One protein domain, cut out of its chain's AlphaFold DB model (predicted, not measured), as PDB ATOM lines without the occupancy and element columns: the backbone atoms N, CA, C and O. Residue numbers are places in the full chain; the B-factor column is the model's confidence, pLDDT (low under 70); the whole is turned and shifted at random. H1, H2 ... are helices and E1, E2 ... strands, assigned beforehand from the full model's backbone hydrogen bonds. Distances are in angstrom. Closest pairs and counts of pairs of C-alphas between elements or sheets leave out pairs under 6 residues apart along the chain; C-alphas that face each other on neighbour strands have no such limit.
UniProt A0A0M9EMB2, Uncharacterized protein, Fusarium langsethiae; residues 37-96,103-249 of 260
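This is residues 37 to 96 and 103 to 249 of the 260 residues of an uncharacterized protein of Fusarium langsethiae (UniProt A0A0M9EMB2). Picture a chain wound in stacked turns, a solenoid of five helix pairs: H2, H4, H6, H8 and H10 make one row, and H3, H5, H7, H9 and H11 make a second row beside it. The stretch from E1 to E4 runs along the first row, its two-stranded sheets E1 - E4 and E2 - E3 near H2 and H10, while H12 lies beyond the second row, by H9. The printed part has 207 residues with four named strands and twelve named helices, in the order E1 H1 E2 E3 E4 and then H2 to H12; both sheets are antiparallel and the class is mostly helix. The whole is compact, with a radius of gyration of the C-alphas of 17.9 A and spans of 57 by 40 by 29 A.

Find C-alpha 37 at (126.556, 145.825, 228.797), where E1, residues 37 to 43, begins; it is 18.1 A long. Its partner E4, residues 65 to 71, is 18.3 A long. Between them come H1, residues 47 to 50, E2, residues 51 to 53, and E3, residues 58 to 60. Next look at H2, residues 72 to 78, and H3, residues 82 to 93, 16.7 A long. After the cut find H4, residues 105 to 113, H5, 117 to 125, H6, 138 to 145, H7, 148 to 156, and H8, 172 to 176. H9, residues 181 to 193, begins with C-alpha 181 at (103.930, 118.077, 225.017) and is 18.2 A long. H10, residues 209 to 215, precedes H11, residues 219 to 230, 17.1 A long. H12, residues 234 to 249, is the longest helix at 23.9 A and ends with C-alpha 249 at (86.719, 118.029, 218.233).

Start at E1 and E4, antiparallel at 149 degrees: N 38 and O 70 are 2.8 A apart and N 40 and O 68 are 2.9 A apart, within hydrogen-bond range. The closest C-alphas of E1 and H2 are Val 37 and Leu 72, 7.1 A apart. H2 touches H4 at a shallow tilt of 30 degrees, the same way, closest at the C-alphas of Ser 74 and Pro 107, 4.2 A. H4 touches H6 at a shallow tilt of 15 degrees, the same way, with C-alphas 109 and 138 closest at 4.7 A. H6 touches H8 at C-alphas 140 and 172, 4.4 A; H8 and H10 only just touch, with 3 pairs of C-alphas within 8 A, closest at 174 and 209, 7.0 A. Among the helical hairpins, H6 and H7 touch at C-alphas 142 and 151, 5.9 A. H3 touches H5 with residues 82 to 86 alone, closest at the C-alphas of Thr 82 and Thr 119, 4.9 A, while H5 and H7 are apart. The hub is H9, which touches H7, H8, H11 and H12; H12 only just, with 3 pairs of C-alphas within 8 A, closest at 189 and 240, 6.7 A. H9, H11 and H12 form a bundle, helices set alongside one another. At the hairpin E2 and E3, N 52 and O 59 are 3.0 A apart, within hydrogen-bond range; the closest C-alphas of E3 and H10 are Phe 60 and Ala 215, 5.5 A apart. H1 and H8 are close but not clearly touching, with C-alphas 47 and 175 closest at 6.4 A. In H2 to H10 every O i to N i+4 pair is within hydrogen-bond range; H11 has 7 of 8 and H12 11 of 12, and H1 is too short for such a pair.

The two C-alphas farthest apart are those of Thr 96 and Leu 249, 58.8 A. Residues 97 to 102 are not printed, and C-alphas 96 and 103 are 17.8 A apart across this cut. Residues 90 to 96, of which 90 to 93 belong to H3, stand free. The links from H5 to H6, H7 to H8 and H9 to H10 are long. The mean pLDDT of the printed part is 86.5; look for values under 70 at residue 55 and residues 92 to 96, 133 to 136 and 231 to 249.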
ATOM      1  N   VAL A  37     127.127 147.163 228.781       85.94
ATOM      2  CA  VAL A  37     126.556 145.825 228.797       85.94
ATOM      3  C   VAL A  37     126.415 145.406 230.248       85.94
ATOM      4  O   VAL A  37     127.393 145.373 230.996       85.94
ATOM      5  N   GLU A  38     125.193 145.083 230.642       84.69
ATOM      6  CA  GLU A  38     124.877 144.614 231.980       84.69
ATOM      7  C   GLU A  38     124.759 143.096 231.990       84.69
ATOM      8  O   GLU A  38     124.279 142.464 231.052       84.69
ATOM      9  N   THR A  39     125.224 142.485 233.072       88.81
ATOM     10  CA  THR A  39     125.139 141.038 233.234       88.81
ATOM     11  C   THR A  39     123.827 140.704 233.930       88.81
ATOM     12  O   THR A  39     123.647 141.036 235.101       88.81
ATOM     13  N   VAL A  40     122.912 140.054 233.213       86.56
ATOM     14  CA  VAL A  40     121.559 139.769 233.695       86.56
ATOM     15  C   VAL A  40     121.361 138.264 233.814       86.56
ATOM     16  O   VAL A  40     121.740 137.487 232.934       86.56
ATOM     17  N   THR A  41     120.760 137.844 234.923       88.56
ATOM     18  CA  THR A  41     120.354 136.454 235.132       88.56
ATOM     19  C   THR A  41     118.928 136.272 234.637       88.56
ATOM     20  O   THR A  41     117.992 136.877 235.160       88.56
ATOM     21  N   VAL A  42     118.770 135.416 233.637       86.50
ATOM     22  CA  VAL A  42     117.510 135.133 232.940       86.50
ATOM     23  C   VAL A  42     117.241 133.632 232.948       86.50
ATOM     24  O   VAL A  42     118.112 132.840 233.310       86.50
ATOM     25  N   SER A  43     116.025 133.216 232.591       85.62
ATOM     26  CA  SER A  43     115.717 131.795 232.397       85.62
ATOM     27  C   SER A  43     116.650 131.181 231.350       85.62
ATOM     28  O   SER A  43     117.017 131.848 230.388       85.62
ATOM     29  N   ASN A  44     117.061 129.921 231.531       85.81
ATOM     30  CA  ASN A  44     117.968 129.295 230.568       85.81
ATOM     31  C   ASN A  44     117.320 129.201 229.173       85.81
ATOM     32  O   ASN A  44     116.235 128.631 229.018       85.81
ATOM     33  N   PHE A  45     118.016 129.734 228.167       84.25
ATOM     34  CA  PHE A  45     117.593 129.715 226.766       84.25
ATOM     35  C   PHE A  45     118.410 128.752 225.898       84.25
ATOM     36  O   PHE A  45     118.128 128.671 224.708       84.25
ATOM     37  N   PHE A  46     119.397 128.031 226.449       88.19
ATOM     38  CA  PHE A  46     120.266 127.125 225.685       88.19
ATOM     39  C   PHE A  46     119.943 125.659 225.991       88.19
ATOM     40  O   PHE A  46     120.344 125.155 227.047       88.19
ATOM     41  N   PRO A  47     119.249 124.950 225.082       90.06
ATOM     42  CA  PRO A  47     118.770 123.600 225.341       90.06
ATOM     43  C   PRO A  47     119.857 122.590 225.697       90.06
ATOM     44  O   PRO A  47     119.724 121.821 226.642       90.06
ATOM     45  N   PHE A  48     120.965 122.581 224.954       90.19
ATOM     46  CA  PHE A  48     122.001 121.559 225.123       90.19
ATOM     47  C   PHE A  48     122.769 121.654 226.438       90.19
ATOM     48  O   PHE A  48     123.339 120.654 226.867       90.19
ATOM     49  N   LEU A  49     122.723 122.798 227.123       88.50
ATOM     50  CA  LEU A  49     123.298 122.924 228.461       88.50
ATOM     51  C   LEU A  49     122.517 122.124 229.519       88.50
ATOM     52  O   LEU A  49     123.067 121.835 230.586       88.50
ATOM     53  N   ASP A  50     121.277 121.728 229.218       91.81
ATOM     54  CA  ASP A  50     120.441 120.914 230.100       91.81
ATOM     55  C   ASP A  50     120.665 119.405 229.913       91.81
ATOM     56  O   ASP A  50     120.104 118.602 230.656       91.81
ATOM     57  N   PHE A  51     121.469 118.982 228.934       91.56
ATOM     58  CA  PHE A  51     121.673 117.566 228.625       91.56
ATOM     59  C   PHE A  51     123.102 117.117 228.915       91.56
ATOM     60  O   PHE A  51     124.074 117.736 228.490       91.56
ATOM     61  N   GLN A  52     123.240 115.995 229.623       88.81
ATOM     62  CA  GLN A  52     124.538 115.487 230.065       88.81
ATOM     63  C   GLN A  52     124.696 113.997 229.743       88.81
ATOM     64  O   GLN A  52     123.785 113.192 229.948       88.81
ATOM     65  N   TYR A  53     125.890 113.609 229.284       82.62
ATOM     66  CA  TYR A  53     126.258 112.212 229.034       82.62
ATOM     67  C   TYR A  53     127.088 111.662 230.204       82.62
ATOM     68  O   TYR A  53     128.292 111.886 230.270       82.62
ATOM     69  N   HIS A  54     126.472 110.895 231.104       72.00
ATOM     70  CA  HIS A  54     127.162 110.260 232.239       72.00
ATOM     71  C   HIS A  54     127.289 108.753 232.031       72.00
ATOM     72  O   HIS A  54     126.378 108.043 232.428       72.00
ATOM     73  N   GLN A  55     128.355 108.261 231.376       68.75
ATOM     74  CA  GLN A  55     128.676 106.822 231.163       68.75
ATOM     75  C   GLN A  55     127.490 105.877 230.785       68.75
ATOM     76  O   GLN A  55     127.636 104.661 230.771       68.75
ATOM     77  N   GLY A  56     126.332 106.424 230.400       74.00
ATOM     78  CA  GLY A  56     125.011 105.787 230.431       74.00
ATOM     79  C   GLY A  56     124.000 106.562 229.566       74.00
ATOM     80  O   GLY A  56     124.434 107.212 228.601       74.00
ATOM     81  N   PRO A  57     122.677 106.469 229.822       81.56
ATOM     82  CA  PRO A  57     121.666 107.145 229.007       81.56
ATOM     83  C   PRO A  57     121.770 108.672 229.119       81.56
ATOM     84  O   PRO A  57     122.364 109.202 230.058       81.56
ATOM     85  N   LEU A  58     121.203 109.374 228.137       90.25
ATOM     86  CA  LEU A  58     121.109 110.831 228.143       90.25
ATOM     87  C   LEU A  58     120.320 111.297 229.373       90.25
ATOM     88  O   LEU A  58     119.182 110.869 229.569       90.25
ATOM     89  N   LEU A  59     120.923 112.164 230.184       91.38
ATOM     90  CA  LEU A  59     120.296 112.732 231.373       91.38
ATOM     91  C   LEU A  59     119.839 114.162 231.074       91.38
ATOM     92  O   LEU A  59     120.622 114.949 230.541       91.38
ATOM     93  N   PHE A  60     118.601 114.491 231.445       93.88
ATOM     94  CA  PHE A  60     118.079 115.856 231.416       93.88
ATOM     95  C   PHE A  60     118.180 116.478 232.814       93.88
ATOM     96  O   PHE A  60     117.543 116.015 233.759       93.88
ATOM     97  N   VAL A  61     119.009 117.511 232.941       92.81
ATOM     98  CA  VAL A  61     119.237 118.298 234.157       92.81
ATOM     99  C   VAL A  61     119.006 119.765 233.800       92.81
ATOM    100  O   VAL A  61     119.952 120.452 233.413       92.81
ATOM    101  N   PRO A  62     117.757 120.254 233.890       91.06
ATOM    102  CA  PRO A  62     117.428 121.602 233.455       91.06
ATOM    103  C   PRO A  62     118.140 122.648 234.310       91.06
ATOM    104  O   PRO A  62     117.965 122.708 235.532       91.06
ATOM    105  N   GLN A  63     118.910 123.513 233.661       88.25
ATOM    106  CA  GLN A  63     119.439 124.717 234.272       88.25
ATOM    107  C   GLN A  63     118.313 125.738 234.364       88.25
ATOM    108  O   GLN A  63     117.692 126.111 233.373       88.25
ATOM    109  N   LYS A  64     118.019 126.202 235.579       86.69
ATOM    110  CA  LYS A  64     116.914 127.147 235.780       86.69
ATOM    111  C   LYS A  64     117.244 128.538 235.239       86.69
ATOM    112  O   LYS A  64     116.356 129.238 234.754       86.69
ATOM    113  N   TYR A  65     118.513 128.923 235.322       87.56
ATOM    114  CA  TYR A  65     118.973 130.261 234.995       87.56
ATOM    115  C   TYR A  65     120.276 130.218 234.211       87.56
ATOM    116  O   TYR A  65     121.099 129.330 234.424       87.56
ATOM    117  N   THR A  66     120.464 131.213 233.356       86.50
ATOM    118  CA  THR A  66     121.731 131.510 232.697       86.50
ATOM    119  C   THR A  66     122.058 132.985 232.887       86.50
ATOM    120  O   THR A  66     121.165 133.826 233.022       86.50
ATOM    121  N   THR A  67     123.345 133.295 232.939       87.38
ATOM    122  CA  THR A  67     123.840 134.654 233.118       87.38
ATOM    123  C   THR A  67     124.414 135.128 231.795       87.38
ATOM    124  O   THR A  67     125.365 134.534 231.288       87.38
ATOM    125  N   LEU A  68     123.822 136.182 231.231       83.94
ATOM    126  CA  LEU A  68     124.176 136.685 229.908       83.94
ATOM    127  C   LEU A  68     124.409 138.202 229.907       83.94
ATOM    128  O   LEU A  68     123.757 138.928 230.660       83.94
ATOM    129  N   PRO A  69     125.325 138.684 229.053       85.75
ATOM    130  CA  PRO A  69     125.518 140.106 228.805       85.75
ATOM    131  C   PRO A  69     124.379 140.674 227.945       85.75
ATOM    132  O   PRO A  69     124.196 140.232 226.810       85.75
ATOM    133  N   PHE A  70     123.626 141.644 228.463       86.44
ATOM    134  CA  PHE A  70     122.578 142.375 227.745       86.44
ATOM    135  C   PHE A  70     122.998 143.838 227.587       86.44
ATOM    136  O   PHE A  70     123.364 144.493 228.561       86.44
ATOM    137  N   ASP A  71     122.921 144.366 226.367       88.19
ATOM    138  CA  ASP A  71     122.926 145.816 226.166       88.19
ATOM    139  C   ASP A  71     121.540 146.407 226.482       88.19
ATOM    140  O   ASP A  71     120.545 145.692 226.665       88.19
ATOM    141  N   LEU A  72     121.467 147.738 226.542       88.81
ATOM    142  CA  LEU A  72     120.228 148.451 226.858       88.81
ATOM    143  C   LEU A  72     119.074 148.088 225.901       88.81
ATOM    144  O   LEU A  72     117.930 147.956 226.334       88.81
ATOM    145  N   MET A  73     119.371 147.897 224.610       89.88
ATOM    146  CA  MET A  73     118.376 147.535 223.594       89.88
ATOM    147  C   MET A  73     117.824 146.125 223.830       89.88
ATOM    148  O   MET A  73     116.614 145.916 223.792       89.88
ATOM    149  N   SER A  74     118.702 145.164 224.103       90.25
ATOM    150  CA  SER A  74     118.371 143.765 224.378       90.25
ATOM    151  C   SER A  74     117.543 143.630 225.646       90.25
ATOM    152  O   SER A  74     116.566 142.883 225.664       90.25
ATOM    153  N   LEU A  75     117.872 144.401 226.686       91.56
ATOM    154  CA  LEU A  75     117.095 144.444 227.921       91.56
ATOM    155  C   LEU A  75     115.699 145.042 227.696       91.56
ATOM    156  O   LEU A  75     114.701 144.481 228.154       91.56
ATOM    157  N   ALA A  76     115.613 146.150 226.956       93.81
ATOM    158  CA  ALA A  76     114.339 146.761 226.590       93.81
ATOM    159  C   ALA A  76     113.468 145.798 225.767       93.81
ATOM    160  O   ALA A  76     112.282 145.645 226.063       93.81
ATOM    161  N   ALA A  77     114.064 145.106 224.792       94.88
ATOM    162  CA  ALA A  77     113.383 144.137 223.942       94.88
ATOM    163  C   ALA A  77     112.899 142.909 224.724       94.88
ATOM    164  O   ALA A  77     111.747 142.501 224.585       94.88
ATOM    165  N   TYR A  78     113.740 142.371 225.609       92.69
ATOM    166  CA  TYR A  78     113.382 141.261 226.490       92.69
ATOM    167  C   TYR A  78     112.170 141.589 227.372       92.69
ATOM    168  O   TYR A  78     111.296 140.748 227.564       92.69
ATOM    169  N   HIS A  79     112.079 142.819 227.883       93.88
ATOM    170  CA  HIS A  79     110.968 143.272 228.726       93.88
ATOM    171  C   HIS A  79     109.778 143.874 227.963       93.88
ATOM    172  O   HIS A  79     108.858 144.377 228.609       93.88
ATOM    173  N   GLY A  80     109.791 143.873 226.626       96.12
ATOM    174  CA  GLY A  80     108.685 144.404 225.823       96.12
ATOM    175  C   GLY A  80     108.511 145.917 225.932       96.12
ATOM    176  O   GLY A  80     107.404 146.443 225.855       96.12
ATOM    177  N   ARG A  81     109.596 146.659 226.181       97.19
ATOM    178  CA  ARG A  81     109.573 148.127 226.247       97.19
ATOM    179  C   ARG A  81     109.586 148.709 224.826       97.19
ATOM    180  O   ARG A  81     110.544 149.386 224.459       97.19
ATOM    181  N   THR A  82     108.533 148.454 224.042       97.00
ATOM    182  CA  THR A  82     108.423 148.815 222.613       97.00
ATOM    183  C   THR A  82     108.780 150.284 222.344       97.00
ATOM    184  O   THR A  82     109.625 150.568 221.500       97.00
ATOM    185  N   GLU A  83     108.234 151.221 223.125       95.06
ATOM    186  CA  GLU A  83     108.524 152.662 223.001       95.06
ATOM    187  C   GLU A  83     109.997 153.005 223.254       95.06
ATOM    188  O   GLU A  83     110.588 153.850 222.579       95.06
ATOM    189  N   MET A  84     110.625 152.319 224.212       92.94
ATOM    190  CA  MET A  84     112.047 152.497 224.491       92.94
ATOM    191  C   MET A  84     112.882 151.973 223.326       92.94
ATOM    192  O   MET A  84     113.774 152.675 222.863       92.94
ATOM    193  N   VAL A  85     112.558 150.789 222.800       93.69
ATOM    194  CA  VAL A  85     113.206 150.231 221.604       93.69
ATOM    195  C   VAL A  85     113.054 151.185 220.414       93.69
ATOM    196  O   VAL A  85     114.039 151.503 219.749       93.69
ATOM    197  N   ALA A  86     111.854 151.723 220.180       92.69
ATOM    198  CA  ALA A  86     111.598 152.694 219.118       92.69
ATOM    199  C   ALA A  86     112.433 153.974 219.287       92.69
ATOM    200  O   ALA A  86     113.070 154.425 218.329       92.69
ATOM    201  N   GLY A  87     112.475 154.524 220.504       89.19
ATOM    202  CA  GLY A  87     113.284 155.690 220.844       89.19
ATOM    203  C   GLY A  87     114.775 155.442 220.620       89.19
ATOM    204  O   GLY A  87     115.432 156.227 219.937       89.19
ATOM    205  N   LEU A  88     115.301 154.316 221.103       87.94
ATOM    206  CA  LEU A  88     116.703 153.936 220.933       87.94
ATOM    207  C   LEU A  88     117.082 153.769 219.452       87.94
ATOM    208  O   LEU A  88     118.114 154.281 219.021       87.94
ATOM    209  N   LEU A  89     116.230 153.130 218.643       88.12
ATOM    210  CA  LEU A  89     116.440 153.011 217.195       88.12
ATOM    211  C   LEU A  89     116.479 154.382 216.505       88.12
ATOM    212  O   LEU A  89     117.321 154.609 215.635       88.12
ATOM    213  N   SER A  90     115.616 155.317 216.918       84.50
ATOM    214  CA  SER A  90     115.590 156.670 216.348       84.50
ATOM    215  C   SER A  90     116.901 157.429 216.590       84.50
ATOM    216  O   SER A  90     117.433 158.051 215.667       84.50
ATOM    217  N   VAL A  91     117.494 157.293 217.785       78.62
ATOM    218  CA  VAL A  91     118.770 157.938 218.142       78.62
ATOM    219  C   VAL A  91     119.895 157.487 217.209       78.62
ATOM    220  O   VAL A  91     120.710 158.308 216.792       78.62
ATOM    221  N   PHE A  92     119.916 156.219 216.803       68.94
ATOM    222  CA  PHE A  92     120.945 155.719 215.893       68.94
ATOM    223  C   PHE A  92     120.769 156.156 214.443       68.94
ATOM    224  O   PHE A  92     121.761 156.469 213.788       68.94
ATOM    225  N   THR A  93     119.532 156.221 213.942       63.78
ATOM    226  CA  THR A  93     119.272 156.662 212.556       63.78
ATOM    227  C   THR A  93     119.705 158.107 212.288       63.78
ATOM    228  O   THR A  93     119.927 158.480 211.140       63.78
ATOM    229  N   THR A  94     119.878 158.914 213.340       55.97
ATOM    230  CA  THR A  94     120.342 160.309 213.245       55.97
ATOM    231  C   THR A  94     121.869 160.467 213.282       55.97
ATOM    232  O   THR A  94     122.374 161.578 213.124       55.97
ATOM    233  N   SER A  95     122.626 159.379 213.464       53.69
ATOM    234  CA  SER A  95     124.089 159.414 213.549       53.69
ATOM    235  C   SER A  95     124.743 159.504 212.165       53.69
ATOM    236  O   SER A  95     124.715 158.564 211.377       53.69
ATOM    237  N   THR A  96     125.393 160.634 211.878       47.50
ATOM    238  CA  THR A  96     126.233 160.861 210.685       47.50
ATOM    239  C   THR A  96     127.637 160.254 210.797       47.50
ATOM    240  O   THR A  96     128.416 160.316 209.845       47.50
ATOM    241  N   ASN A 103     123.472 145.343 215.449       75.19
ATOM    242  CA  ASN A 103     123.001 143.973 215.349       75.19
ATOM    243  C   ASN A 103     121.673 143.842 216.114       75.19
ATOM    244  O   ASN A 103     121.659 143.705 217.334       75.19
ATOM    245  N   LEU A 104     120.553 143.890 215.389       85.31
ATOM    246  CA  LEU A 104     119.211 143.746 215.965       85.31
ATOM    247  C   LEU A 104     118.785 142.284 216.176       85.31
ATOM    248  O   LEU A 104     117.673 142.025 216.631       85.31
ATOM    249  N   SER A 105     119.653 141.316 215.881       85.19
ATOM    250  CA  SER A 105     119.306 139.890 215.950       85.19
ATOM    251  C   SER A 105     119.111 139.412 217.388       85.19
ATOM    252  O   SER A 105     118.178 138.666 217.672       85.19
ATOM    253  N   ALA A 106     119.968 139.868 218.309       87.31
ATOM    254  CA  ALA A 106     119.860 139.554 219.733       87.31
ATOM    255  C   ALA A 106     118.584 140.138 220.375       87.31
ATOM    256  O   ALA A 106     117.819 139.353 220.944       87.31
ATOM    257  N   PRO A 107     118.277 141.451 220.254       91.62
ATOM    258  CA  PRO A 107     117.025 141.986 220.788       91.62
ATOM    259  C   PRO A 107     115.796 141.331 220.141       91.62
ATOM    260  O   PRO A 107     114.827 141.050 220.845       91.62
ATOM    261  N   LEU A 108     115.848 141.002 218.840       94.19
ATOM    262  CA  LEU A 108     114.772 140.270 218.170       94.19
ATOM    263  C   LEU A 108     114.552 138.900 218.824       94.19
ATOM    264  O   LEU A 108     113.456 138.625 219.306       94.19
ATOM    265  N   ALA A 109     115.588 138.063 218.910       91.94
ATOM    266  CA  ALA A 109     115.474 136.731 219.499       91.94
ATOM    267  C   ALA A 109     114.985 136.776 220.960       91.94
ATOM    268  O   ALA A 109     114.145 135.967 221.351       91.94
ATOM    269  N   LEU A 110     115.458 137.739 221.759       91.81
ATOM    270  CA  LEU A 110     115.052 137.901 223.159       91.81
ATOM    271  C   LEU A 110     113.591 138.337 223.313       91.81
ATOM    272  O   LEU A 110     112.889 137.795 224.169       91.81
ATOM    273  N   SER A 111     113.121 139.277 222.485       95.25
ATOM    274  CA  SER A 111     111.711 139.687 222.484       95.25
ATOM    275  C   SER A 111     110.793 138.511 222.138       95.25
ATOM    276  O   SER A 111     109.820 138.267 222.846       95.25
ATOM    277  N   ILE A 112     111.161 137.704 221.138       95.88
ATOM    278  CA  ILE A 112     110.418 136.506 220.731       95.88
ATOM    279  C   ILE A 112     110.406 135.452 221.849       95.88
ATOM    280  O   ILE A 112     109.339 134.956 222.210       95.88
ATOM    281  N   LEU A 113     111.570 135.137 222.434       91.56
ATOM    282  CA  LEU A 113     111.693 134.164 223.529       91.56
ATOM    283  C   LEU A 113     110.792 134.513 224.715       91.56
ATOM    284  O   LEU A 113     110.202 133.619 225.322       91.56
ATOM    285  N   ASN A 114     110.675 135.804 225.029       92.06
ATOM    286  CA  ASN A 114     109.830 136.292 226.113       92.06
ATOM    287  C   ASN A 114     108.429 136.737 225.648       92.06
ATOM    288  O   ASN A 114     107.736 137.447 226.379       92.06
ATOM    289  N   LYS A 115     108.011 136.323 224.443       94.88
ATOM    290  CA  LYS A 115     106.683 136.552 223.845       94.88
ATOM    291  C   LYS A 115     106.259 138.026 223.744       94.88
ATOM    292  O   LYS A 115     105.076 138.345 223.805       94.88
ATOM    293  N   GLN A 116     107.217 138.927 223.558       97.44
ATOM    294  CA  GLN A 116     107.000 140.358 223.338       97.44
ATOM    295  C   GLN A 116     106.766 140.629 221.844       97.44
ATOM    296  O   GLN A 116     107.634 141.159 221.153       97.44
ATOM    297  N   ILE A 117     105.604 140.202 221.337       96.25
ATOM    298  CA  ILE A 117     105.308 140.145 219.892       96.25
ATOM    299  C   ILE A 117     105.374 141.521 219.229       96.25
ATOM    300  O   ILE A 117     106.068 141.672 218.231       96.25
ATOM    301  N   GLU A 118     104.752 142.537 219.826       97.50
ATOM    302  CA  GLU A 118     104.771 143.908 219.294       97.50
ATOM    303  C   GLU A 118     106.207 144.449 219.164       97.50
ATOM    304  O   GLU A 118     106.580 145.067 218.167       97.50
ATOM    305  N   THR A 119     107.058 144.172 220.156       97.50
ATOM    306  CA  THR A 119     108.467 144.568 220.098       97.50
ATOM    307  C   THR A 119     109.237 143.780 219.035       97.50
ATOM    308  O   THR A 119     110.087 144.353 218.353       97.50
ATOM    309  N   ALA A 120     108.945 142.486 218.866       96.56
ATOM    310  CA  ALA A 120     109.548 141.657 217.826       96.56
ATOM    311  C   ALA A 120     109.173 142.153 216.420       96.56
ATOM    312  O   ALA A 120     110.054 142.306 215.573       96.56
ATOM    313  N   GLU A 121     107.898 142.466 216.186       96.00
ATOM    314  CA  GLU A 121     107.394 143.035 214.930       96.00
ATOM    315  C   GLU A 121     108.058 144.379 214.624       96.00
ATOM    316  O   GLU A 121     108.617 144.550 213.542       96.00
ATOM    317  N   LEU A 122     108.133 145.283 215.610       96.00
ATOM    318  CA  LEU A 122     108.859 146.546 215.471       96.00
ATOM    319  C   LEU A 122     110.319 146.323 215.047       96.00
ATOM    320  O   LEU A 122     110.838 147.052 214.205       96.00
ATOM    321  N   LEU A 123     111.013 145.347 215.638       94.06
ATOM    322  CA  LEU A 123     112.404 145.050 215.288       94.06
ATOM    323  C   LEU A 123     112.521 144.491 213.863       94.06
ATOM    324  O   LEU A 123     113.416 144.906 213.121       94.06
ATOM    325  N   LEU A 124     111.609 143.606 213.453       93.44
ATOM    326  CA  LEU A 124     111.547 143.063 212.092       93.44
ATOM    327  C   LEU A 124     111.280 144.160 211.050       93.44
ATOM    328  O   LEU A 124     111.958 144.191 210.020       93.44
ATOM    329  N   ASP A 125     110.366 145.089 211.337       92.88
ATOM    330  CA  ASP A 125     110.057 146.252 210.490       92.88
ATOM    331  C   ASP A 125     111.254 147.194 210.332       92.88
ATOM    332  O   ASP A 125     111.388 147.914 209.339       92.88
ATOM    333  N   ARG A 126     112.160 147.181 211.312       90.50
ATOM    334  CA  ARG A 126     113.387 147.987 211.334       90.50
ATOM    335  C   ARG A 126     114.596 147.235 210.781       90.50
ATOM    336  O   ARG A 126     115.721 147.706 210.918       90.50
ATOM    337  N   GLY A 127     114.361 146.107 210.111       88.12
ATOM    338  CA  GLY A 127     115.381 145.364 209.377       88.12
ATOM    339  C   GLY A 127     116.171 144.371 210.224       88.12
ATOM    340  O   GLY A 127     117.259 143.974 209.811       88.12
ATOM    341  N   ALA A 128     115.662 143.962 211.391       89.44
ATOM    342  CA  ALA A 128     116.262 142.859 212.130       89.44
ATOM    343  C   ALA A 128     116.227 141.567 211.294       89.44
ATOM    344  O   ALA A 128     115.181 141.169 210.777       89.44
ATOM    345  N   ASP A 129     117.380 140.909 211.170       88.50
ATOM    346  CA  ASP A 129     117.506 139.649 210.443       88.50
ATOM    347  C   ASP A 129     117.258 138.465 211.398       88.50
ATOM    348  O   ASP A 129     118.049 138.251 212.323       88.50
ATOM    349  N   PRO A 130     116.200 137.659 211.197       88.25
ATOM    350  CA  PRO A 130     115.913 136.510 212.054       88.25
ATOM    351  C   PRO A 130     116.941 135.382 211.930       88.25
ATOM    352  O   PRO A 130     116.940 134.492 212.778       88.25
ATOM    353  N   ARG A 131     117.815 135.377 210.910       85.12
ATOM    354  CA  ARG A 131     118.906 134.393 210.795       85.12
ATOM    355  C   ARG A 131     119.961 134.591 211.873       85.12
ATOM    356  O   ARG A 131     120.544 133.605 212.317       85.12
ATOM    357  N   GLY A 132     120.149 135.845 212.289       72.69
ATOM    358  CA  GLY A 132     121.157 136.278 213.243       72.69
ATOM    359  C   GLY A 132     122.600 135.946 212.859       72.69
ATOM    360  O   GLY A 132     122.880 135.170 211.951       72.69
ATOM    361  N   GLU A 133     123.537 136.532 213.596       63.00
ATOM    362  CA  GLU A 133     124.941 136.117 213.607       63.00
ATOM    363  C   GLU A 133     125.258 135.630 215.030       63.00
ATOM    364  O   GLU A 133     125.427 136.445 215.936       63.00
ATOM    365  N   GLY A 134     125.280 134.312 215.265       55.41
ATOM    366  CA  GLY A 134     125.656 133.728 216.562       55.41
ATOM    367  C   GLY A 134     124.569 132.915 217.278       55.41
ATOM    368  O   GLY A 134     123.613 132.449 216.668       55.41
ATOM    369  N   CYS A 135     124.783 132.694 218.584       59.47
ATOM    370  CA  CYS A 135     124.362 131.490 219.302       59.47
ATOM    371  C   CYS A 135     122.873 131.125 219.293       59.47
ATOM    372  O   CYS A 135     122.624 129.941 219.372       59.47
ATOM    373  N   THR A 136     121.917 132.053 219.195       66.44
ATOM    374  CA  THR A 136     120.475 131.739 219.092       66.44
ATOM    375  C   THR A 136     119.846 132.707 218.096       66.44
ATOM    376  O   THR A 136     119.914 133.919 218.300       66.44
ATOM    377  N   ASN A 137     119.229 132.195 217.030       80.75
ATOM    378  CA  ASN A 137     118.554 133.026 216.028       80.75
ATOM    379  C   ASN A 137     117.036 133.161 216.274       80.75
ATOM    380  O   ASN A 137     116.479 132.523 217.170       80.75
ATOM    381  N   GLY A 138     116.357 133.986 215.473       87.69
ATOM    382  CA  GLY A 138     114.919 134.234 215.585       87.69
ATOM    383  C   GLY A 138     114.063 132.975 215.410       87.69
ATOM    384  O   GLY A 138     113.045 132.841 216.083       87.69
ATOM    385  N   LEU A 139     114.485 132.014 214.580       94.44
ATOM    386  CA  LEU A 139     113.744 130.766 214.373       94.44
ATOM    387  C   LEU A 139     113.816 129.838 215.595       94.44
ATOM    388  O   LEU A 139     112.799 129.267 215.986       94.44
ATOM    389  N   HIS A 140     114.974 129.741 216.256       94.56
ATOM    390  CA  HIS A 140     115.089 129.036 217.539       94.56
ATOM    391  C   HIS A 140     114.175 129.660 218.604       94.56
ATOM    392  O   HIS A 140     113.474 128.949 219.326       94.56
ATOM    393  N   ALA A 141     114.157 130.996 218.676       94.44
ATOM    394  CA  ALA A 141     113.302 131.735 219.594       94.44
ATOM    395  C   ALA A 141     111.809 131.484 219.321       94.44
ATOM    396  O   ALA A 141     111.061 131.183 220.252       94.44
ATOM    397  N   ALA A 142     111.384 131.544 218.056       96.31
ATOM    398  CA  ALA A 142     109.997 131.313 217.658       96.31
ATOM    399  C   ALA A 142     109.554 129.872 217.960       96.31
ATOM    400  O   ALA A 142     108.478 129.667 218.522       96.31
ATOM    401  N   ALA A 143     110.419 128.886 217.694       97.12
ATOM    402  CA  ALA A 143     110.181 127.484 218.035       97.12
ATOM    403  C   ALA A 143     110.057 127.258 219.550       97.12
ATOM    404  O   ALA A 143     109.181 126.529 220.003       97.12
ATOM    405  N   ARG A 144     110.888 127.923 220.360       95.44
ATOM    406  CA  ARG A 144     110.793 127.865 221.828       95.44
ATOM    407  C   ARG A 144     109.525 128.511 222.375       95.44
ATOM    408  O   ARG A 144     109.025 128.083 223.412       95.44
ATOM    409  N   ALA A 145     109.055 129.566 221.716       95.50
ATOM    410  CA  ALA A 145     107.868 130.309 222.109       95.50
ATOM    411  C   ALA A 145     106.561 129.678 221.589       95.50
ATOM    412  O   ALA A 145     105.495 130.012 222.119       95.50
ATOM    413  N   GLY A 146     106.643 128.757 220.620       96.25
ATOM    414  CA  GLY A 146     105.491 128.125 219.969       96.25
ATOM    415  C   GLY A 146     104.751 129.079 219.034       96.25
ATOM    416  O   GLY A 146     103.528 129.075 218.997       96.25
ATOM    417  N   LEU A 147     105.479 129.968 218.349       96.75
ATOM    418  CA  LEU A 147     104.903 130.982 217.459       96.75
ATOM    419  C   LEU A 147     104.884 130.474 216.015       96.75
ATOM    420  O   LEU A 147     105.750 130.806 215.208       96.75
ATOM    421  N   GLU A 148     103.896 129.644 215.715       94.31
ATOM    422  CA  GLU A 148     103.744 128.896 214.461       94.31
ATOM    423  C   GLU A 148     103.714 129.781 213.202       94.31
ATOM    424  O   GLU A 148     104.403 129.496 212.214       94.31
ATOM    425  N   ASP A 149     102.999 130.906 213.266       94.56
ATOM    426  CA  ASP A 149     102.936 131.883 212.173       94.56
ATOM    427  C   ASP A 149     104.301 132.526 211.911       94.56
ATOM    428  O   ASP A 149     104.730 132.665 210.765       94.56
ATOM    429  N   MET A 150     105.029 132.861 212.980       96.38
ATOM    430  CA  MET A 150     106.355 133.471 212.886       96.38
ATOM    431  C   MET A 150     107.401 132.472 212.374       96.38
ATOM    432  O   MET A 150     108.271 132.843 211.590       96.38
ATOM    433  N   ILE A 151     107.293 131.195 212.759       96.81
ATOM    434  CA  ILE A 151     108.099 130.102 212.191       96.81
ATOM    435  C   ILE A 151     107.884 130.035 210.676       96.81
ATOM    436  O   ILE A 151     108.852 130.033 209.911       96.81
ATOM    437  N   SER A 152     106.621 130.032 210.243       95.19
ATOM    438  CA  SER A 152     106.267 129.968 208.825       95.19
ATOM    439  C   SER A 152     106.755 131.201 208.056       95.19
ATOM    440  O   SER A 152     107.365 131.045 206.998       95.19
ATOM    441  N   ASP A 153     106.580 132.415 208.592       94.81
ATOM    442  CA  ASP A 153     107.106 133.650 207.986       94.81
ATOM    443  C   ASP A 153     108.633 133.607 207.833       94.81
ATOM    444  O   ASP A 153     109.180 133.901 206.763       94.81
ATOM    445  N   PHE A 154     109.341 133.188 208.884       95.31
ATOM    446  CA  PHE A 154     110.801 133.157 208.888       95.31
ATOM    447  C   PHE A 154     111.355 132.193 207.838       95.31
ATOM    448  O   PHE A 154     112.314 132.531 207.138       95.31
ATOM    449  N   ILE A 155     110.739 131.026 207.670       95.06
ATOM    450  CA  ILE A 155     111.199 130.037 206.691       95.06
ATOM    451  C   ILE A 155     110.774 130.434 205.270       95.06
ATOM    452  O   ILE A 155     111.599 130.463 204.352       95.06
ATOM    453  N   VAL A 156     109.502 130.788 205.071       94.56
ATOM    454  CA  VAL A 156     108.935 131.011 203.733       94.56
ATOM    455  C   VAL A 156     109.336 132.365 203.165       94.56
ATOM    456  O   VAL A 156     109.821 132.425 202.032       94.56
ATOM    457  N   ASN A 157     109.164 133.446 203.925       92.81
ATOM    458  CA  ASN A 157     109.369 134.805 203.425       92.81
ATOM    459  C   ASN A 157     110.805 135.269 203.657       92.81
ATOM    460  O   ASN A 157     111.429 135.824 202.751       92.81
ATOM    461  N   ARG A 158     111.361 134.985 204.841       90.50
ATOM    462  CA  ARG A 158     112.705 135.450 205.228       90.50
ATOM    463  C   ARG A 158     113.821 134.452 204.919       90.50
ATOM    464  O   ARG A 158     114.991 134.774 205.107       90.50
ATOM    465  N   LYS A 159     113.469 133.276 204.383       91.56
ATOM    466  CA  LYS A 159     114.402 132.244 203.899       91.56
ATOM    467  C   LYS A 159     115.415 131.805 204.958       91.56
ATOM    468  O   LYS A 159     116.562 131.489 204.632       91.56
ATOM    469  N   VAL A 160     115.004 131.789 206.225       92.06
ATOM    470  CA  VAL A 160     115.810 131.208 207.299       92.06
ATOM    471  C   VAL A 160     115.897 129.696 207.060       92.06
ATOM    472  O   VAL A 160     114.855 129.056 206.904       92.06
ATOM    473  N   PRO A 161     117.102 129.098 207.012       92.69
ATOM    474  CA  PRO A 161     117.237 127.650 206.909       92.69
ATOM    475  C   PRO A 161     116.571 126.962 208.103       92.69
ATOM    476  O   PRO A 161     116.907 127.255 209.247       92.69
ATOM    477  N   VAL A 162     115.648 126.039 207.839       93.94
ATOM    478  CA  VAL A 162     114.821 125.411 208.883       93.94
ATOM    479  C   VAL A 162     115.634 124.598 209.904       93.94
ATOM    480  O   VAL A 162     115.346 124.637 211.095       93.94
ATOM    481  N   ASP A 163     116.705 123.938 209.454       93.31
ATOM    482  CA  ASP A 163     117.649 123.188 210.297       93.31
ATOM    483  C   ASP A 163     118.885 124.027 210.681       93.31
ATOM    484  O   ASP A 163     119.954 123.481 210.961       93.31
ATOM    485  N   SER A 164     118.787 125.366 210.668       90.81
ATOM    486  CA  SER A 164     119.873 126.221 211.169       90.81
ATOM    487  C   SER A 164     120.236 125.816 212.594       90.81
ATOM    488  O   SER A 164     119.330 125.571 213.383       90.81
ATOM    489  N   VAL A 165     121.521 125.782 212.936       90.62
ATOM    490  CA  VAL A 165     121.948 125.453 214.297       90.62
ATOM    491  C   VAL A 165     122.386 126.687 215.065       90.62
ATOM    492  O   VAL A 165     122.970 127.622 214.514       90.62
ATOM    493  N   ASP A 166     122.089 126.655 216.352       88.31
ATOM    494  CA  ASP A 166     122.550 127.571 217.377       88.31
ATOM    495  C   ASP A 166     124.081 127.401 217.607       88.31
ATOM    496  O   ASP A 166     124.743 126.530 217.031       88.31
ATOM    497  N   GLY A 167     124.679 128.229 218.464       85.69
ATOM    498  CA  GLY A 167     126.124 128.214 218.746       85.69
ATOM    499  C   GLY A 167     126.614 126.956 219.473       85.69
ATOM    500  O   GLY A 167     127.817 126.704 219.528       85.69
ATOM    501  N   TYR A 168     125.692 126.162 220.011       86.62
ATOM    502  CA  TYR A 168     125.929 124.876 220.654       86.62
ATOM    503  C   TYR A 168     125.552 123.690 219.747       86.62
ATOM    504  O   TYR A 168     125.794 122.541 220.121       86.62
ATOM    505  N   GLY A 169     125.013 123.940 218.548       89.75
ATOM    506  CA  GLY A 169     124.586 122.921 217.590       89.75
ATOM    507  C   GLY A 169     123.114 122.498 217.701       89.75
ATOM    508  O   GLY A 169     122.730 121.514 217.068       89.75
ATOM    509  N   ALA A 170     122.301 123.162 218.523       92.31
ATOM    510  CA  ALA A 170     120.881 122.855 218.681       92.31
ATOM    511  C   ALA A 170     120.071 123.408 217.500       92.31
ATOM    512  O   ALA A 170     120.320 124.519 217.057       92.31
ATOM    513  N   THR A 171     119.099 122.646 216.997       95.12
ATOM    514  CA  THR A 171     118.172 123.079 215.932       95.12
ATOM    515  C   THR A 171     116.890 123.679 216.521       95.12
ATOM    516  O   THR A 171     116.590 123.439 217.695       95.12
ATOM    517  N   PRO A 172     116.047 124.379 215.734       95.94
ATOM    518  CA  PRO A 172     114.742 124.857 216.196       95.94
ATOM    519  C   PRO A 172     113.854 123.741 216.764       95.94
ATOM    520  O   PRO A 172     113.150 123.958 217.749       95.94
ATOM    521  N   VAL A 173     113.955 122.518 216.229       97.25
ATOM    522  CA  VAL A 173     113.246 121.340 216.762       97.25
ATOM    523  C   VAL A 173     113.659 121.045 218.210       97.25
ATOM    524  O   VAL A 173     112.793 120.790 219.043       97.25
ATOM    525  N   ILE A 174     114.951 121.151 218.557       96.94
ATOM    526  CA  ILE A 174     115.418 121.004 219.949       96.94
ATOM    527  C   ILE A 174     114.807 122.079 220.859       96.94
ATOM    528  O   ILE A 174     114.444 121.788 221.998       96.94
ATOM    529  N   TYR A 175     114.664 123.315 220.376       96.19
ATOM    530  CA  TYR A 175     114.054 124.399 221.153       96.19
ATOM    531  C   TYR A 175     112.560 124.161 221.410       96.19
ATOM    532  O   TYR A 175     112.095 124.398 222.530       96.19
ATOM    533  N   ALA A 176     111.829 123.636 220.421       97.56
ATOM    534  CA  ALA A 176     110.411 123.293 220.544       97.56
ATOM    535  C   ALA A 176     110.139 122.192 221.588       97.56
ATOM    536  O   ALA A 176     109.061 122.154 222.183       97.56
ATOM    537  N   LEU A 177     111.133 121.349 221.913       97.12
ATOM    538  CA  LEU A 177     111.010 120.324 222.960       97.12
ATOM    539  C   LEU A 177     110.714 120.886 224.357       97.12
ATOM    540  O   LEU A 177     110.408 120.106 225.252       97.12
ATOM    541  N   TYR A 178     110.770 122.196 224.576       95.12
ATOM    542  CA  TYR A 178     110.492 122.812 225.877       95.12
ATOM    543  C   TYR A 178     109.096 123.412 226.018       95.12
ATOM    544  O   TYR A 178     108.734 123.837 227.114       95.12
ATOM    545  N   LEU A 179     108.306 123.424 224.948       95.81
ATOM    546  CA  LEU A 179     106.872 123.691 225.037       95.81
ATOM    547  C   LEU A 179     106.174 122.564 225.815       95.81
ATOM    548  O   LEU A 179     106.788 121.522 226.029       95.81
ATOM    549  N   PRO A 180     104.918 122.689 226.258       96.12
ATOM    550  CA  PRO A 180     104.189 121.516 226.736       96.12
ATOM    551  C   PRO A 180     104.022 120.480 225.603       96.12
ATOM    552  O   PRO A 180     104.257 120.778 224.435       96.12
ATOM    553  N   GLU A 181     103.770 119.214 225.947       93.94
ATOM    554  CA  GLU A 181     103.930 118.077 225.017       93.94
ATOM    555  C   GLU A 181     103.079 118.196 223.742       93.94
ATOM    556  O   GLU A 181     103.564 117.909 222.646       93.94
ATOM    557  N   GLU A 182     101.858 118.700 223.875       89.69
ATOM    558  CA  GLU A 182     100.933 118.935 222.769       89.69
ATOM    559  C   GLU A 182     101.420 120.057 221.838       89.69
ATOM    560  O   GLU A 182     101.636 119.825 220.647       89.69
ATOM    561  N   GLN A 183     101.726 121.241 222.386       94.12
ATOM    562  CA  GLN A 183     102.230 122.368 221.592       94.12
ATOM    563  C   GLN A 183     103.594 122.054 220.965       94.12
ATOM    564  O   GLN A 183     103.874 122.475 219.847       94.12
ATOM    565  N   ALA A 184     104.446 121.284 221.653       96.75
ATOM    566  CA  ALA A 184     105.710 120.816 221.093       96.75
ATOM    567  C   ALA A 184     105.475 119.958 219.843       96.75
ATOM    568  O   ALA A 184     106.192 120.116 218.860       96.75
ATOM    569  N   THR A 185     104.468 119.081 219.863       94.25
ATOM    570  CA  THR A 185     104.120 118.235 218.715       94.25
ATOM    571  C   THR A 185     103.663 119.087 217.531       94.25
ATOM    572  O   THR A 185     104.206 118.928 216.439       94.25
ATOM    573  N   ALA A 186     102.754 120.044 217.749       92.00
ATOM    574  CA  ALA A 186     102.273 120.960 216.709       92.00
ATOM    575  C   ALA A 186     103.400 121.831 216.118       92.00
ATOM    576  O   ALA A 186     103.609 121.873 214.904       92.00
ATOM    577  N   THR A 187     104.226 122.437 216.974       96.06
ATOM    578  CA  THR A 187     105.357 123.265 216.533       96.06
ATOM    579  C   THR A 187     106.400 122.452 215.754       96.06
ATOM    580  O   THR A 187     106.902 122.905 214.724       96.06
ATOM    581  N   ILE A 188     106.731 121.234 216.205       96.81
ATOM    582  CA  ILE A 188     107.681 120.362 215.495       96.81
ATOM    583  C   ILE A 188     107.090 119.876 214.171       96.81
ATOM    584  O   ILE A 188     107.808 119.830 213.174       96.81
ATOM    585  N   ALA A 189     105.795 119.570 214.131       92.94
ATOM    586  CA  ALA A 189     105.088 119.209 212.909       92.94
ATOM    587  C   ALA A 189     105.192 120.305 211.837       92.94
ATOM    588  O   ALA A 189     105.459 119.994 210.676       92.94
ATOM    589  N   ILE A 190     105.072 121.579 212.218       93.94
ATOM    590  CA  ILE A 190     105.245 122.716 211.301       93.94
ATOM    591  C   ILE A 190     106.693 122.838 210.821       93.94
ATOM    592  O   ILE A 190     106.934 123.034 209.630       93.94
ATOM    593  N   LEU A 191     107.675 122.685 211.712       96.00
ATOM    594  CA  LEU A 191     109.089 122.690 211.320       96.00
ATOM    595  C   LEU A 191     109.393 121.567 210.322       96.00
ATOM    596  O   LEU A 191     110.037 121.797 209.300       96.00
ATOM    597  N   PHE A 192     108.893 120.364 210.593       94.25
ATOM    598  CA  PHE A 192     108.978 119.223 209.691       94.25
ATOM    599  C   PHE A 192     108.310 119.534 208.354       94.25
ATOM    600  O   PHE A 192     108.934 119.329 207.316       94.25
ATOM    601  N   TYR A 193     107.082 120.063 208.357       91.50
ATOM    602  CA  TYR A 193     106.349 120.445 207.144       91.50
ATOM    603  C   TYR A 193     107.164 121.395 206.253       91.50
ATOM    604  O   TYR A 193     107.191 121.240 205.032       91.50
ATOM    605  N   HIS A 194     107.898 122.322 206.870       92.19
ATOM    606  CA  HIS A 194     108.800 123.252 206.186       92.19
ATOM    607  C   HIS A 194     110.198 122.681 205.878       92.19
ATOM    608  O   HIS A 194     111.087 123.415 205.443       92.19
ATOM    609  N   GLY A 195     110.399 121.375 206.054       91.31
ATOM    610  CA  GLY A 195     111.576 120.640 205.595       91.31
ATOM    611  C   GLY A 195     112.639 120.346 206.653       91.31
ATOM    612  O   GLY A 195     113.727 119.918 206.267       91.31
ATOM    613  N   ALA A 196     112.373 120.556 207.949       94.50
ATOM    614  CA  ALA A 196     113.297 120.101 208.991       94.50
ATOM    615  C   ALA A 196     113.445 118.579 208.949       94.50
ATOM    616  O   ALA A 196     112.459 117.839 208.907       94.50
ATOM    617  N   SER A 197     114.685 118.102 208.988       92.81
ATOM    618  CA  SER A 197     114.986 116.676 208.931       92.81
ATOM    619  C   SER A 197     114.586 115.981 210.240       92.81
ATOM    620  O   SER A 197     115.207 116.254 211.270       92.81
ATOM    621  N   PRO A 198     113.643 115.014 210.237       91.69
ATOM    622  CA  PRO A 198     113.274 114.271 211.446       91.69
ATOM    623  C   PRO A 198     114.382 113.318 211.921       91.69
ATOM    624  O   PRO A 198     114.378 112.884 213.067       91.69
ATOM    625  N   LYS A 199     115.354 113.005 211.055       90.62
ATOM    626  CA  LYS A 199     116.419 112.016 211.307       90.62
ATOM    627  C   LYS A 199     117.722 112.646 211.797       90.62
ATOM    628  O   LYS A 199     118.772 112.009 211.734       90.62
ATOM    629  N   SER A 200     117.681 113.904 212.223       91.81
ATOM    630  CA  SER A 200     118.862 114.610 212.713       91.81
ATOM    631  C   SER A 200     119.393 113.975 214.000       91.81
ATOM    632  O   SER A 200     118.639 113.601 214.899       91.81
ATOM    633  N   THR A 201     120.717 113.851 214.077       92.69
ATOM    634  CA  THR A 201     121.427 113.194 215.180       92.69
ATOM    635  C   THR A 201     122.480 114.117 215.768       92.69
ATOM    636  O   THR A 201     123.194 114.792 215.028       92.69
ATOM    637  N   PHE A 202     122.633 114.089 217.089       91.25
ATOM    638  CA  PHE A 202     123.434 115.055 217.832       91.25
ATOM    639  C   PHE A 202     124.450 114.377 218.752       91.25
ATOM    640  O   PHE A 202     124.173 113.363 219.402       91.25
ATOM    641  N   GLY A 203     125.633 114.987 218.853       85.56
ATOM    642  CA  GLY A 203     126.699 114.546 219.747       85.56
ATOM    643  C   GLY A 203     127.303 113.173 219.401       85.56
ATOM    644  O   GLY A 203     126.961 112.548 218.398       85.56
ATOM    645  N   PRO A 204     128.215 112.664 220.248       75.81
ATOM    646  CA  PRO A 204     129.019 111.475 219.947       75.81
ATOM    647  C   PRO A 204     128.222 110.163 219.949       75.81
ATOM    648  O   PRO A 204     128.686 109.168 219.400       75.81
ATOM    649  N   LYS A 205     127.037 110.136 220.574       80.69
ATOM    650  CA  LYS A 205     126.163 108.952 220.626       80.69
ATOM    651  C   LYS A 205     125.094 108.938 219.531       80.69
ATOM    652  O   LYS A 205     124.230 108.069 219.574       80.69
ATOM    653  N   SER A 206     125.147 109.868 218.571       88.06
ATOM    654  CA  SER A 206     124.148 109.981 217.501       88.06
ATOM    655  C   SER A 206     122.718 110.091 218.056       88.06
ATOM    656  O   SER A 206     121.794 109.429 217.588       88.06
ATOM    657  N   THR A 207     122.549 110.905 219.100       92.38
ATOM    658  CA  THR A 207     121.293 111.068 219.841       92.38
ATOM    659  C   THR A 207     120.245 111.727 218.952       92.38
ATOM    660  O   THR A 207     120.521 112.785 218.398       92.38
ATOM    661  N   THR A 208     119.055 111.140 218.823       94.50
ATOM    662  CA  THR A 208     117.966 111.693 217.998       94.50
ATOM    663  C   THR A 208     117.050 112.620 218.799       94.50
ATOM    664  O   THR A 208     117.128 112.678 220.033       94.50
ATOM    665  N   TYR A 209     116.129 113.314 218.123       96.00
ATOM    666  CA  TYR A 209     115.085 114.103 218.786       96.00
ATOM    667  C   TYR A 209     114.248 113.270 219.765       96.00
ATOM    668  O   TYR A 209     113.981 113.723 220.882       96.00
ATOM    669  N   ALA A 210     113.900 112.029 219.401       95.31
ATOM    670  CA  ALA A 210     113.152 111.128 220.274       95.31
ATOM    671  C   ALA A 210     113.903 110.828 221.584       95.31
ATOM    672  O   ALA A 210     113.294 110.760 222.656       95.31
ATOM    673  N   CYS A 211     115.236 110.696 221.537       94.12
ATOM    674  CA  CYS A 211     116.050 110.508 222.739       94.12
ATOM    675  C   CYS A 211     116.000 111.719 223.683       94.12
ATOM    676  O   CYS A 211     115.893 111.524 224.895       94.12
ATOM    677  N   PHE A 212     116.039 112.948 223.153       95.62
ATOM    678  CA  PHE A 212     115.895 114.165 223.958       95.62
ATOM    679  C   PHE A 212     114.501 114.259 224.593       95.62
ATOM    680  O   PHE A 212     114.399 114.410 225.811       95.62
ATOM    681  N   ALA A 213     113.435 114.071 223.807       96.69
ATOM    682  CA  ALA A 213     112.056 114.076 224.308       96.69
ATOM    683  C   ALA A 213     111.847 113.033 225.423       96.69
ATOM    684  O   ALA A 213     111.263 113.329 226.468       96.69
ATOM    685  N   LYS A 214     112.408 111.829 225.248       95.69
ATOM    686  CA  LYS A 214     112.368 110.763 226.254       95.69
ATOM    687  C   LYS A 214     113.108 111.143 227.536       95.69
ATOM    688  O   LYS A 214     112.594 110.871 228.618       95.69
ATOM    689  N   ALA A 215     114.287 111.758 227.431       94.94
ATOM    690  CA  ALA A 215     115.044 112.225 228.595       94.94
ATOM    691  C   ALA A 215     114.293 113.325 229.368       94.94
ATOM    692  O   ALA A 215     114.368 113.362 230.592       94.94
ATOM    693  N   MET A 216     113.511 114.158 228.672       95.44
ATOM    694  CA  MET A 216     112.620 115.161 229.272       95.44
ATOM    695  C   MET A 216     111.313 114.572 229.838       95.44
ATOM    696  O   MET A 216     110.507 115.311 230.395       95.44
ATOM    697  N   GLY A 217     111.078 113.262 229.697       95.94
ATOM    698  CA  GLY A 217     109.878 112.582 230.198       95.94
ATOM    699  C   GLY A 217     108.646 112.660 229.287       95.94
ATOM    700  O   GLY A 217     107.579 112.198 229.687       95.94
ATOM    701  N   LYS A 218     108.777 113.180 228.061       96.50
ATOM    702  CA  LYS A 218     107.677 113.350 227.098       96.50
ATOM    703  C   LYS A 218     107.459 112.093 226.268       96.50
ATOM    704  O   LYS A 218     108.072 111.905 225.213       96.50
ATOM    705  N   ARG A 219     106.670 111.165 226.809       94.81
ATOM    706  CA  ARG A 219     106.533 109.809 226.258       94.81
ATOM    707  C   ARG A 219     105.827 109.781 224.907       94.81
ATOM    708  O   ARG A 219     106.291 109.047 224.038       94.81
ATOM    709  N   MET A 220     104.742 110.532 224.746       93.12
ATOM    710  CA  MET A 220     103.943 110.534 223.518       93.12
ATOM    711  C   MET A 220     104.725 111.206 222.394       93.12
ATOM    712  O   MET A 220     104.881 110.628 221.320       93.12
ATOM    713  N   LEU A 221     105.341 112.354 222.685       95.19
ATOM    714  CA  LEU A 221     106.193 113.057 221.732       95.19
ATOM    715  C   LEU A 221     107.397 112.204 221.311       95.19
ATOM    716  O   LEU A 221     107.728 112.145 220.131       95.19
ATOM    717  N   ALA A 222     108.047 111.506 222.250       96.00
ATOM    718  CA  ALA A 222     109.165 110.624 221.920       96.00
ATOM    719  C   ALA A 222     108.750 109.456 221.009       96.00
ATOM    720  O   ALA A 222     109.503 109.097 220.106       96.00
ATOM    721  N   GLN A 223     107.569 108.868 221.235       93.81
ATOM    722  CA  GLN A 223     107.034 107.803 220.380       93.81
ATOM    723  C   GLN A 223     106.717 108.313 218.975       93.81
ATOM    724  O   GLN A 223     107.115 107.679 218.000       93.81
ATOM    725  N   TRP A 224     106.060 109.469 218.877       92.81
ATOM    726  CA  TRP A 224     105.759 110.106 217.600       92.81
ATOM    727  C   TRP A 224     107.036 110.437 216.816       92.81
ATOM    728  O   TRP A 224     107.181 110.018 215.670       92.81
ATOM    729  N   LEU A 225     108.022 111.079 217.454       93.75
ATOM    730  CA  LEU A 225     109.312 111.383 216.826       93.75
ATOM    731  C   LEU A 225     110.002 110.113 216.309       93.75
ATOM    732  O   LEU A 225     110.462 110.083 215.170       93.75
ATOM    733  N   GLN A 226     109.999 109.030 217.088       92.69
ATOM    734  CA  GLN A 226     110.582 107.755 216.669       92.69
ATOM    735  C   GLN A 226     109.880 107.155 215.436       92.69
ATOM    736  O   GLN A 226     110.545 106.598 214.564       92.69
ATOM    737  N   GLN A 227     108.554 107.283 215.328       88.75
ATOM    738  CA  GLN A 227     107.816 106.863 214.131       88.75
ATOM    739  C   GLN A 227     108.229 107.703 212.915       88.75
ATOM    740  O   GLN A 227     108.589 107.141 211.876       88.75
ATOM    741  N   THR A 228     108.305 109.032 213.074       85.88
ATOM    742  CA  THR A 228     108.721 109.953 211.997       85.88
ATOM    743  C   THR A 228     110.167 109.738 211.524       85.88
ATOM    744  O   THR A 228     110.489 110.024 210.372       85.88
ATOM    745  N   GLU A 229     111.045 109.183 212.368       84.19
ATOM    746  CA  GLU A 229     112.406 108.789 211.978       84.19
ATOM    747  C   GLU A 229     112.409 107.584 211.015       84.19
ATOM    748  O   GLU A 229     113.268 107.477 210.129       84.19
ATOM    749  N   THR A 230     111.457 106.662 211.179       78.94
ATOM    750  CA  THR A 230     111.390 105.399 210.423       78.94
ATOM    751  C   THR A 230     110.571 105.494 209.141       78.94
ATOM    752  O   THR A 230     110.925 104.863 208.143       78.94
ATOM    753  N   GLU A 231     109.518 106.305 209.135       69.44
ATOM    754  CA  GLU A 231     108.586 106.412 208.016       69.44
ATOM    755  C   GLU A 231     109.057 107.425 206.957       69.44
ATOM    756  O   GLU A 231     109.883 108.308 207.206       69.44
ATOM    757  N   SER A 232     108.566 107.273 205.723       59.78
ATOM    758  CA  SER A 232     108.726 108.312 204.700       59.78
ATOM    759  C   SER A 232     107.768 109.461 205.011       59.78
ATOM    760  O   SER A 232     106.594 109.223 205.282       59.78
ATOM    761  N   PHE A 233     108.277 110.691 204.938       55.38
ATOM    762  CA  PHE A 233     107.659 111.950 205.381       55.38
ATOM    763  C   PHE A 233     106.173 112.154 205.002       55.38
ATOM    764  O   PHE A 233     105.444 112.853 205.698       55.38
ATOM    765  N   CYS A 234     105.698 111.510 203.934       56.38
ATOM    766  CA  CYS A 234     104.312 111.580 203.473       56.38
ATOM    767  C   CYS A 234     103.280 111.102 204.514       56.38
ATOM    768  O   CYS A 234     102.216 111.701 204.596       56.38
ATOM    769  N   TYR A 235     103.593 110.099 205.344       52.50
ATOM    770  CA  TYR A 235     102.661 109.604 206.375       52.50
ATOM    771  C   TYR A 235     102.596 110.494 207.621       52.50
ATOM    772  O   TYR A 235     101.564 110.555 208.289       52.50
ATOM    773  N   ALA A 236     103.669 111.235 207.908       52.50
ATOM    774  CA  ALA A 236     103.693 112.167 209.028       52.50
ATOM    775  C   ALA A 236     102.673 113.301 208.829       52.50
ATOM    776  O   ALA A 236     102.047 113.713 209.797       52.50
ATOM    777  N   ILE A 237     102.449 113.756 207.587       57.12
ATOM    778  CA  ILE A 237     101.437 114.779 207.277       57.12
ATOM    779  C   ILE A 237     100.015 114.269 207.535       57.12
ATOM    780  O   ILE A 237      99.237 114.988 208.159       57.12
ATOM    781  N   ASP A 238      99.688 113.038 207.135       60.38
ATOM    782  CA  ASP A 238      98.371 112.441 207.407       60.38
ATOM    783  C   ASP A 238      98.137 112.268 208.919       60.38
ATOM    784  O   ASP A 238      97.039 112.515 209.421       60.38
ATOM    785  N   PHE A 239      99.183 111.900 209.670       58.16
ATOM    786  CA  PHE A 239      99.131 111.822 211.131       58.16
ATOM    787  C   PHE A 239      98.922 113.200 211.776       58.16
ATOM    788  O   PHE A 239      98.085 113.331 212.668       58.16
ATOM    789  N   ILE A 240      99.651 114.224 211.314       56.97
ATOM    790  CA  ILE A 240      99.513 115.607 211.789       56.97
ATOM    791  C   ILE A 240      98.081 116.086 211.541       56.97
ATOM    792  O   ILE A 240      97.418 116.483 212.489       56.97
ATOM    793  N   GLN A 241      97.561 115.952 210.317       57.75
ATOM    794  CA  GLN A 241      96.191 116.357 209.977       57.75
ATOM    795  C   GLN A 241      95.137 115.664 210.846       57.75
ATOM    796  O   GLN A 241      94.182 116.308 211.282       57.75
ATOM    797  N   LYS A 242      95.323 114.371 211.134       63.38
ATOM    798  CA  LYS A 242      94.403 113.603 211.973       63.38
ATOM    799  C   LYS A 242      94.430 114.054 213.437       63.38
ATOM    800  O   LYS A 242      93.372 114.232 214.028       63.38
ATOM    801  N   GLN A 243      95.611 114.283 214.007       55.41
ATOM    802  CA  GLN A 243      95.747 114.766 215.385       55.41
ATOM    803  C   GLN A 243      95.254 116.209 215.541       55.41
ATOM    804  O   GLN A 243      94.576 116.514 216.516       55.41
ATOM    805  N   THR A 244      95.505 117.088 214.566       52.22
ATOM    806  CA  THR A 244      94.961 118.456 214.578       52.22
ATOM    807  C   THR A 244      93.430 118.465 214.459       52.22
ATOM    808  O   THR A 244      92.780 119.288 215.095       52.22
ATOM    809  N   GLN A 245      92.833 117.533 213.701       54.91
ATOM    810  CA  GLN A 245      91.373 117.360 213.647       54.91
ATOM    811  C   GLN A 245      90.780 116.804 214.945       54.91
ATOM    812  O   GLN A 245      89.726 117.273 215.362       54.91
ATOM    813  N   GLU A 246      91.432 115.833 215.587       50.50
ATOM    814  CA  GLU A 246      90.989 115.281 216.877       50.50
ATOM    815  C   GLU A 246      91.036 116.346 217.990       50.50
ATOM    816  O   GLU A 246      90.107 116.430 218.786       50.50
ATOM    817  N   LEU A 247      92.033 117.239 217.980       44.50
ATOM    818  CA  LEU A 247      92.139 118.364 218.925       44.50
ATOM    819  C   LEU A 247      91.063 119.448 218.730       44.50
ATOM    820  O   LEU A 247      90.671 120.099 219.688       44.50
ATOM    821  N   HIS A 248      90.554 119.647 217.510       47.47
ATOM    822  CA  HIS A 248      89.440 120.577 217.251       47.47
ATOM    823  C   HIS A 248      88.059 119.991 217.577       47.47
ATOM    824  O   HIS A 248      87.071 120.723 217.563       47.47
ATOM    825  N   LEU A 249      87.969 118.687 217.852       41.56
ATOM    826  CA  LEU A 249      86.719 118.029 218.233       41.56
ATOM    827  C   LEU A 249      86.505 117.991 219.756       41.56
ATOM    828  O   LEU A 249      85.361 117.867 220.180       41.56
TER     829      LEU A 249